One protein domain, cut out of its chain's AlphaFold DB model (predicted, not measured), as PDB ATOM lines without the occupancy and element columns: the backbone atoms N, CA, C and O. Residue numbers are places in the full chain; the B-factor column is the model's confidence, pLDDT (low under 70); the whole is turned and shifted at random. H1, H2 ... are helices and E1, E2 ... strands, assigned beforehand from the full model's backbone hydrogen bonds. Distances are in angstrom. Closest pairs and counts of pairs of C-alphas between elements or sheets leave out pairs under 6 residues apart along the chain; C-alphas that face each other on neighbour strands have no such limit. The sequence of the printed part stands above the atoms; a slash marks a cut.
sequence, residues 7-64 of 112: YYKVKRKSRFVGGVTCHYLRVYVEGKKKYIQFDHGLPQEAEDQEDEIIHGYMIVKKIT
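What this domain is: This is residues 7 to 64 of the 112 residues of an uncharacterized protein of Marinoscillum furvescens DSM 4134 (UniProt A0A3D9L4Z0). The model is one strongly twisted, curled sheet of four antiparallel strands, drawn out lengthwise between the loop of residues 13 to 21 at one end and the tight turn from E2 to E3 at the other. One short helix, H1, only grazes the sheet. The 58 printed residues run E1, E2, E3, H1, E4, with sheet order E3, E2, E1, E4, and the class is mostly strand. The whole is only just compact, close to loose, with a radius of gyration of the C-alphas of 12.0 A, and it spans 41 by 24 by 18 A.

Where its parts are: Find C-alpha 7 at (120.360, 125.365, 178.556); from there E1 runs to residue 12, 16.2 A. E2, residues 22 to 30, starts at (111.580, 118.427, 184.916) and covers 25.4 A. E3 is residues 33 to 38, 16.8 A, and H1 residues 50 to 53, 5.3 A. E4, residues 57 to 63, covers 15.9 A and ends at (116.839, 128.879, 180.031).

How they stand to each other: E1, E2 and E3 form a meander, each strand the antiparallel neighbour of the one before, in two hairpins. Between E1 and E2 look at N 8 and O 25, 2.8 A; between E2 and E3, at N 28 and O 35, 3.0 A. E4 is antiparallel to E1, with N 11 and O 58 at 2.9 A. The edge strands E3 and E4 are apart. Residues 35 to 36 of E3 also pair, antiparallel, with residues 44 to 45. H1 is too short for an O i to N i+4 pair, and its one O i to N i+3 pair is not within hydrogen-bond range.

The domain as a whole: The C-alphas farthest apart, those of Val 17 and Gly 31, are 41.2 A apart. The printed part has no cut. The link from E3 to H1, 11 residues, is long. Look for low confidence at residues 14 to 20, under 70; the mean pLDDT of the printed part is 83.9.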
ATOM      1  N   TYR A   7     121.007 126.137 177.513       91.56
ATOM      2  CA  TYR A   7     120.360 125.365 178.556       91.56
ATOM      3  C   TYR A   7     118.860 125.298 178.325       91.56
ATOM      4  O   TYR A   7     118.243 126.282 177.921       91.56
ATOM      5  N   TYR A   8     118.260 124.151 178.608       91.69
ATOM      6  CA  TYR A   8     116.855 123.884 178.355       91.69
ATOM      7  C   TYR A   8     116.226 123.190 179.555       91.69
ATOM      8  O   TYR A   8     116.838 122.371 180.234       91.69
ATOM      9  N   LYS A   9     114.960 123.517 179.805       91.31
ATOM     10  CA  LYS A   9     114.090 122.733 180.674       91.31
ATOM     11  C   LYS A   9     113.395 121.702 179.805       91.31
ATOM     12  O   LYS A   9     112.666 122.088 178.889       91.31
ATOM     13  N   VAL A  10     113.553 120.426 180.125       90.81
ATOM     14  CA  VAL A  10     112.873 119.336 179.420       90.81
ATOM     15  C   VAL A  10     111.991 118.539 180.374       90.81
ATOM     16  O   VAL A  10     112.186 118.546 181.588       90.81
ATOM     17  N   LYS A  11     110.965 117.887 179.836       90.38
ATOM     18  CA  LYS A  11     110.072 116.990 180.575       90.38
ATOM     19  C   LYS A  11     109.986 115.669 179.843       90.38
ATOM     20  O   LYS A  11     109.896 115.664 178.617       90.38
ATOM     21  N   ARG A  12     109.978 114.561 180.577       86.19
ATOM     22  CA  ARG A  12     109.758 113.246 179.972       86.19
ATOM     23  C   ARG A  12     108.351 113.186 179.370       86.19
ATOM     24  O   ARG A  12     107.397 113.686 179.970       86.19
ATOM     25  N   LYS A  13     108.212 112.559 178.205       80.69
ATOM     26  CA  LYS A  13     106.931 112.227 177.563       80.69
ATOM     27  C   LYS A  13     106.236 111.103 178.354       80.69
ATOM     28  O   LYS A  13     106.160 109.974 177.889       80.69
ATOM     29  N   SER A  14     105.802 111.360 179.590       69.38
ATOM     30  CA  SER A  14     104.999 110.407 180.374       69.38
ATOM     31  C   SER A  14     103.504 110.660 180.168       69.38
ATOM     32  O   SER A  14     103.077 111.812 180.121       69.38
ATOM     33  N   ARG A  15     102.709 109.583 180.087       57.25
ATOM     34  CA  ARG A  15     101.233 109.612 180.081       57.25
ATOM     35  C   ARG A  15     100.615 109.601 181.491       57.25
ATOM     36  O   ARG A  15      99.404 109.733 181.608       57.25
ATOM     37  N   PHE A  16     101.415 109.434 182.548       55.81
ATOM     38  CA  PHE A  16     100.908 109.283 183.916       55.81
ATOM     39  C   PHE A  16     100.934 110.600 184.705       55.81
ATOM     40  O   PHE A  16     101.978 111.229 184.898       55.81
ATOM     41  N   VAL A  17      99.747 110.986 185.176       49.69
ATOM     42  CA  VAL A  17      99.450 112.147 186.024       49.69
ATOM     43  C   VAL A  17      99.948 111.855 187.442       49.69
ATOM     44  O   VAL A  17      99.194 111.384 188.282       49.69
ATOM     45  N   GLY A  18     101.240 112.039 187.715       47.94
ATOM     46  CA  GLY A  18     101.751 111.736 189.062       47.94
ATOM     47  C   GLY A  18     103.134 112.257 189.435       47.94
ATOM     48  O   GLY A  18     103.475 112.277 190.610       47.94
ATOM     49  N   GLY A  19     103.931 112.740 188.486       52.19
ATOM     50  CA  GLY A  19     105.242 113.291 188.818       52.19
ATOM     51  C   GLY A  19     105.851 114.001 187.631       52.19
ATOM     52  O   GLY A  19     106.433 113.377 186.750       52.19
ATOM     53  N   VAL A  20     105.704 115.323 187.573       56.25
ATOM     54  CA  VAL A  20     106.388 116.129 186.562       56.25
ATOM     55  C   VAL A  20     107.850 116.280 186.991       56.25
ATOM     56  O   VAL A  20     108.220 117.292 187.585       56.25
ATOM     57  N   THR A  21     108.697 115.296 186.685       74.25
ATOM     58  CA  THR A  21     110.150 115.476 186.793       74.25
ATOM     59  C   THR A  21     110.607 116.315 185.604       74.25
ATOM     60  O   THR A  21     110.614 115.893 184.446       74.25
ATOM     61  N   CYS A  22     110.884 117.587 185.877       85.50
ATOM     62  CA  CYS A  22     111.580 118.427 184.916       85.50
ATOM     63  C   CYS A  22     113.069 118.130 185.035       85.50
ATOM     64  O   CYS A  22     113.585 118.127 186.147       85.50
ATOM     65  N   HIS A  23     113.730 117.955 183.901       87.44
ATOM     66  CA  HIS A  23     115.170 117.766 183.827       87.44
ATOM     67  C   HIS A  23     115.820 118.999 183.215       87.44
ATOM     68  O   HIS A  23     115.209 119.743 182.432       87.44
ATOM     69  N   TYR A  24     117.061 119.213 183.604       89.38
ATOM     70  CA  TYR A  24     117.936 120.206 183.035       89.38
ATOM     71  C   TYR A  24     118.674 119.593 181.848       89.38
ATOM     72  O   TYR A  24     119.223 118.506 181.957       89.38
ATOM     73  N   LEU A  25     118.676 120.266 180.705       91.06
ATOM     74  CA  LEU A  25     119.399 119.823 179.520       91.06
ATOM     75  C   LEU A  25     120.400 120.904 179.141       91.06
ATOM     76  O   LEU A  25     120.022 122.052 178.907       91.06
ATOM     77  N   ARG A  26     121.670 120.542 179.065       92.31
ATOM     78  CA  ARG A  26     122.738 121.404 178.576       92.31
ATOM     79  C   ARG A  26     123.159 120.915 177.199       92.31
ATOM     80  O   ARG A  26     123.513 119.753 177.047       92.31
ATOM     81  N   VAL A  27     123.160 121.820 176.231       92.69
ATOM     82  CA  VAL A  27     123.711 121.607 174.893       92.69
ATOM     83  C   VAL A  27     124.919 122.515 174.745       92.69
ATOM     84  O   VAL A  27     124.825 123.718 174.992       92.69
ATOM     85  N   TYR A  28     126.067 121.965 174.383       93.06
ATOM     86  CA  TYR A  28     127.291 122.744 174.217       93.06
ATOM     87  C   TYR A  28     128.169 122.163 173.114       93.06
ATOM     88  O   TYR A  28     127.952 121.043 172.664       93.06
ATOM     89  N   VAL A  29     129.134 122.952 172.652       92.88
ATOM     90  CA  VAL A  29     130.129 122.523 171.665       92.88
ATOM     91  C   VAL A  29     131.483 122.532 172.350       92.88
ATOM     92  O   VAL A  29     131.828 123.506 173.020       92.88
ATOM     93  N   GLU A  30     132.231 121.450 172.197       92.12
ATOM     94  CA  GLU A  30     133.601 121.327 172.679       92.12
ATOM     95  C   GLU A  30     134.477 120.844 171.519       92.12
ATOM     96  O   GLU A  30     134.238 119.798 170.909       92.12
ATOM     97  N   GLY A  31     135.453 121.670 171.135       90.38
ATOM     98  CA  GLY A  31     136.175 121.491 169.878       90.38
ATOM     99  C   GLY A  31     135.240 121.632 168.673       90.38
ATOM    100  O   GLY A  31     134.656 122.692 168.461       90.38
ATOM    101  N   LYS A  32     135.117 120.565 167.874       89.44
ATOM    102  CA  LYS A  32     134.195 120.500 166.724       89.44
ATOM    103  C   LYS A  32     132.903 119.739 167.025       89.44
ATOM    104  O   LYS A  32     131.993 119.796 166.213       89.44
ATOM    105  N   LYS A  33     132.823 119.084 168.186       92.31
ATOM    106  CA  LYS A  33     131.761 118.141 168.525       92.31
ATOM    107  C   LYS A  33     130.702 118.789 169.396       92.31
ATOM    108  O   LYS A  33     130.998 119.581 170.296       92.31
ATOM    109  N   LYS A  34     129.452 118.426 169.138       92.88
ATOM    110  CA  LYS A  34     128.297 118.858 169.923       92.88
ATOM    111  C   LYS A  34     127.983 117.830 170.998       92.88
ATOM    112  O   LYS A  34     127.982 116.639 170.718       92.88
ATOM    113  N   TYR A  35     127.659 118.298 172.196       93.81
ATOM    114  CA  TYR A  35     127.337 117.462 173.344       93.81
ATOM    115  C   TYR A  35     126.000 117.842 173.961       93.81
ATOM    116  O   TYR A  35     125.653 119.023 174.063       93.81
ATOM    117  N   ILE A  36     125.283 116.825 174.429       93.25
ATOM    118  CA  ILE A  36     124.062 116.937 175.214       93.25
ATOM    119  C   ILE A  36     124.272 116.283 176.572       93.25
ATOM    120  O   ILE A  36     124.717 115.147 176.672       93.25
ATOM    121  N   GLN A  37     123.906 116.989 177.632       91.81
ATOM    122  CA  GLN A  37     124.017 116.510 179.001       91.81
ATOM    123  C   GLN A  37     122.696 116.731 179.736       91.81
ATOM    124  O   GLN A  37     122.183 117.852 179.772       91.81
ATOM    125  N   PHE A  38     122.162 115.672 180.341       89.88
ATOM    126  CA  PHE A  38     121.013 115.756 181.241       89.88
ATOM    127  C   PHE A  38     121.485 115.900 182.685       89.88
ATOM    128  O   PHE A  38     122.298 115.105 183.151       89.88
ATOM    129  N   ASP A  39     120.942 116.884 183.395       86.50
ATOM    130  CA  ASP A  39     121.210 117.179 184.799       86.50
ATOM    131  C   ASP A  39     122.720 117.174 185.114       86.50
ATOM    132  O   ASP A  39     123.459 118.030 184.629       86.50
ATOM    133  N   HIS A  40     123.166 116.210 185.921       79.62
ATOM    134  CA  HIS A  40     124.558 115.967 186.313       79.62
ATOM    135  C   HIS A  40     125.110 114.656 185.721       79.62
ATOM    136  O   HIS A  40     126.121 114.140 186.191       79.62
ATOM    137  N   GLY A  41     124.434 114.096 184.715       84.25
ATOM    138  CA  GLY A  41     124.857 112.886 184.018       84.25
ATOM    139  C   GLY A  41     126.054 113.114 183.094       84.25
ATOM    140  O   GLY A  41     126.558 114.230 182.950       84.25
ATOM    141  N   LEU A  42     126.499 112.044 182.438       87.50
ATOM    142  CA  LEU A  42     127.587 112.109 181.465       87.50
ATOM    143  C   LEU A  42     127.130 112.831 180.182       87.50
ATOM    144  O   LEU A  42     126.037 112.539 179.687       87.50
ATOM    145  N   PRO A  43     127.937 113.758 179.634       92.00
ATOM    146  CA  PRO A  43     127.687 114.326 178.316       92.00
ATOM    147  C   PRO A  43     127.731 113.256 177.221       92.00
ATOM    148  O   PRO A  43     128.612 112.400 177.214       92.00
ATOM    149  N   GLN A  44     126.795 113.335 176.282       92.00
ATOM    150  CA  GLN A  44     126.679 112.453 175.125       92.00
ATOM    151  C   GLN A  44     126.946 113.253 173.857       92.00
ATOM    152  O   GLN A  44     126.414 114.353 173.696       92.00
ATOM    153  N   GLU A  45     127.783 112.721 172.975       92.88
ATOM    154  CA  GLU A  45     128.047 113.321 171.670       92.88
ATOM    155  C   GLU A  45     126.781 113.269 170.807       92.88
ATOM    156  O   GLU A  45     126.085 112.259 170.772       92.88
ATOM    157  N   ALA A  46     126.452 114.381 170.156       86.88
ATOM    158  CA  ALA A  46     125.120 114.627 169.618       86.88
ATOM    159  C   ALA A  46     125.123 115.063 168.141       86.88
ATOM    160  O   ALA A  46     124.077 115.470 167.645       86.88
ATOM    161  N   GLU A  47     126.265 115.002 167.440       77.88
ATOM    162  CA  GLU A  47     126.392 115.457 166.039       77.88
ATOM    163  C   GLU A  47     125.303 114.869 165.123       77.88
ATOM    164  O   GLU A  47     124.682 115.634 164.383       77.88
ATOM    165  N   ASP A  48     124.983 113.578 165.280       76.88
ATOM    166  CA  ASP A  48     123.987 112.880 164.449       76.88
ATOM    167  C   ASP A  48     122.877 112.161 165.239       76.88
ATOM    168  O   ASP A  48     121.880 111.732 164.664       76.88
ATOM    169  N   GLN A  49     123.005 112.060 166.565       82.50
ATOM    170  CA  GLN A  49     122.073 111.322 167.434       82.50
ATOM    171  C   GLN A  49     121.215 112.234 168.315       82.50
ATOM    172  O   GLN A  49     120.566 111.774 169.254       82.50
ATOM    173  N   GLU A  50     121.175 113.537 168.014       84.06
ATOM    174  CA  GLU A  50     120.410 114.517 168.792       84.06
ATOM    175  C   GLU A  50     118.971 114.070 169.048       84.06
ATOM    176  O   GLU A  50     118.485 114.129 170.178       84.06
ATOM    177  N   ASP A  51     118.316 113.571 168.000       83.38
ATOM    178  CA  ASP A  51     116.927 113.132 168.043       83.38
ATOM    179  C   ASP A  51     116.704 111.858 168.855       83.38
ATOM    180  O   ASP A  51     115.664 111.730 169.505       83.38
ATOM    181  N   GLU A  52     117.673 110.945 168.864       84.50
ATOM    182  CA  GLU A  52     117.623 109.718 169.662       84.50
ATOM    183  C   GLU A  52     117.785 110.043 171.148       84.50
ATOM    184  O   GLU A  52     116.969 109.625 171.975       84.50
ATOM    185  N   ILE A  53     118.771 110.885 171.473       84.62
ATOM    186  CA  ILE A  53     119.083 111.320 172.839       84.62
ATOM    187  C   ILE A  53     117.872 112.021 173.481       84.62
ATOM    188  O   ILE A  53     117.568 111.814 174.659       84.62
ATOM    189  N   ILE A  54     117.135 112.832 172.712       86.50
ATOM    190  CA  ILE A  54     115.974 113.586 173.213       86.50
ATOM    191  C   ILE A  54     114.627 112.901 172.952       86.50
ATOM    192  O   ILE A  54     113.596 113.445 173.353       86.50
ATOM    193  N   HIS A  55     114.589 111.721 172.321       84.12
ATOM    194  CA  HIS A  55     113.356 111.097 171.818       84.12
ATOM    195  C   HIS A  55     112.261 110.958 172.893       84.12
ATOM    196  O   HIS A  55     111.072 111.170 172.630       84.12
ATOM    197  N   GLY A  56     112.655 110.691 174.141       84.56
ATOM    198  CA  GLY A  56     111.766 110.559 175.299       84.56
ATOM    199  C   GLY A  56     111.358 111.869 175.983       84.56
ATOM    200  O   GLY A  56     110.643 111.822 176.986       84.56
ATOM    201  N   TYR A  57     111.786 113.027 175.480       87.56
ATOM    202  CA  TYR A  57     111.640 114.321 176.142       87.56
ATOM    203  C   TYR A  57     110.956 115.370 175.263       87.56
ATOM    204  O   TYR A  57     111.047 115.371 174.038       87.56
ATOM    205  N   MET A  58     110.246 116.287 175.912       88.94
ATOM    206  CA  MET A  58     109.709 117.503 175.311       88.94
ATOM    207  C   MET A  58     110.434 118.702 175.897       88.94
ATOM    208  O   MET A  58     110.600 118.801 177.117       88.94
ATOM    209  N   ILE A  59     110.825 119.634 175.036       89.56
ATOM    210  CA  ILE A  59     111.417 120.897 175.467       89.56
ATOM    211  C   ILE A  59     110.309 121.819 175.937       89.56
ATOM    212  O   ILE A  59     109.373 122.125 175.208       89.56
ATOM    213  N   VAL A  60     110.427 122.254 177.187       89.31
ATOM    214  CA  VAL A  60     109.490 123.190 177.805       89.31
ATOM    215  C   VAL A  60     109.901 124.621 177.491       89.31
ATOM    216  O   VAL A  60     109.056 125.433 177.136       89.31
ATOM    217  N   LYS A  61     111.188 124.949 177.673       90.25
ATOM    218  CA  LYS A  61     111.748 126.272 177.359       90.25
ATOM    219  C   LYS A  61     113.273 126.264 177.319       90.25
ATOM    220  O   LYS A  61     113.898 125.466 178.019       90.25
ATOM    221  N   LYS A  62     113.858 127.224 176.597       90.25
ATOM    222  CA  LYS A  62     115.266 127.617 176.754       90.25
ATOM    223  C   LYS A  62     115.424 128.448 178.036       90.25
ATOM    224  O   LYS A  62     114.558 129.251 178.382       90.25
ATOM    225  N   ILE A  63     116.501 128.217 178.773       87.06
ATOM    226  CA  ILE A  63     116.839 128.879 180.031       87.06
ATOM    227  C   ILE A  63     118.016 129.817 179.762       87.06
ATOM    228  O   ILE A  63     119.078 129.382 179.328       87.06
ATOM    229  N   THR A  64     117.831 131.107 180.036       79.44
ATOM    230  CA  THR A  64     118.871 132.139 179.878       79.44
ATOM    231  C   THR A  64     119.668 132.381 181.161       79.44
ATOM    232  O   THR A  64     120.807 132.828 181.100       79.44
TER     233      THR A  64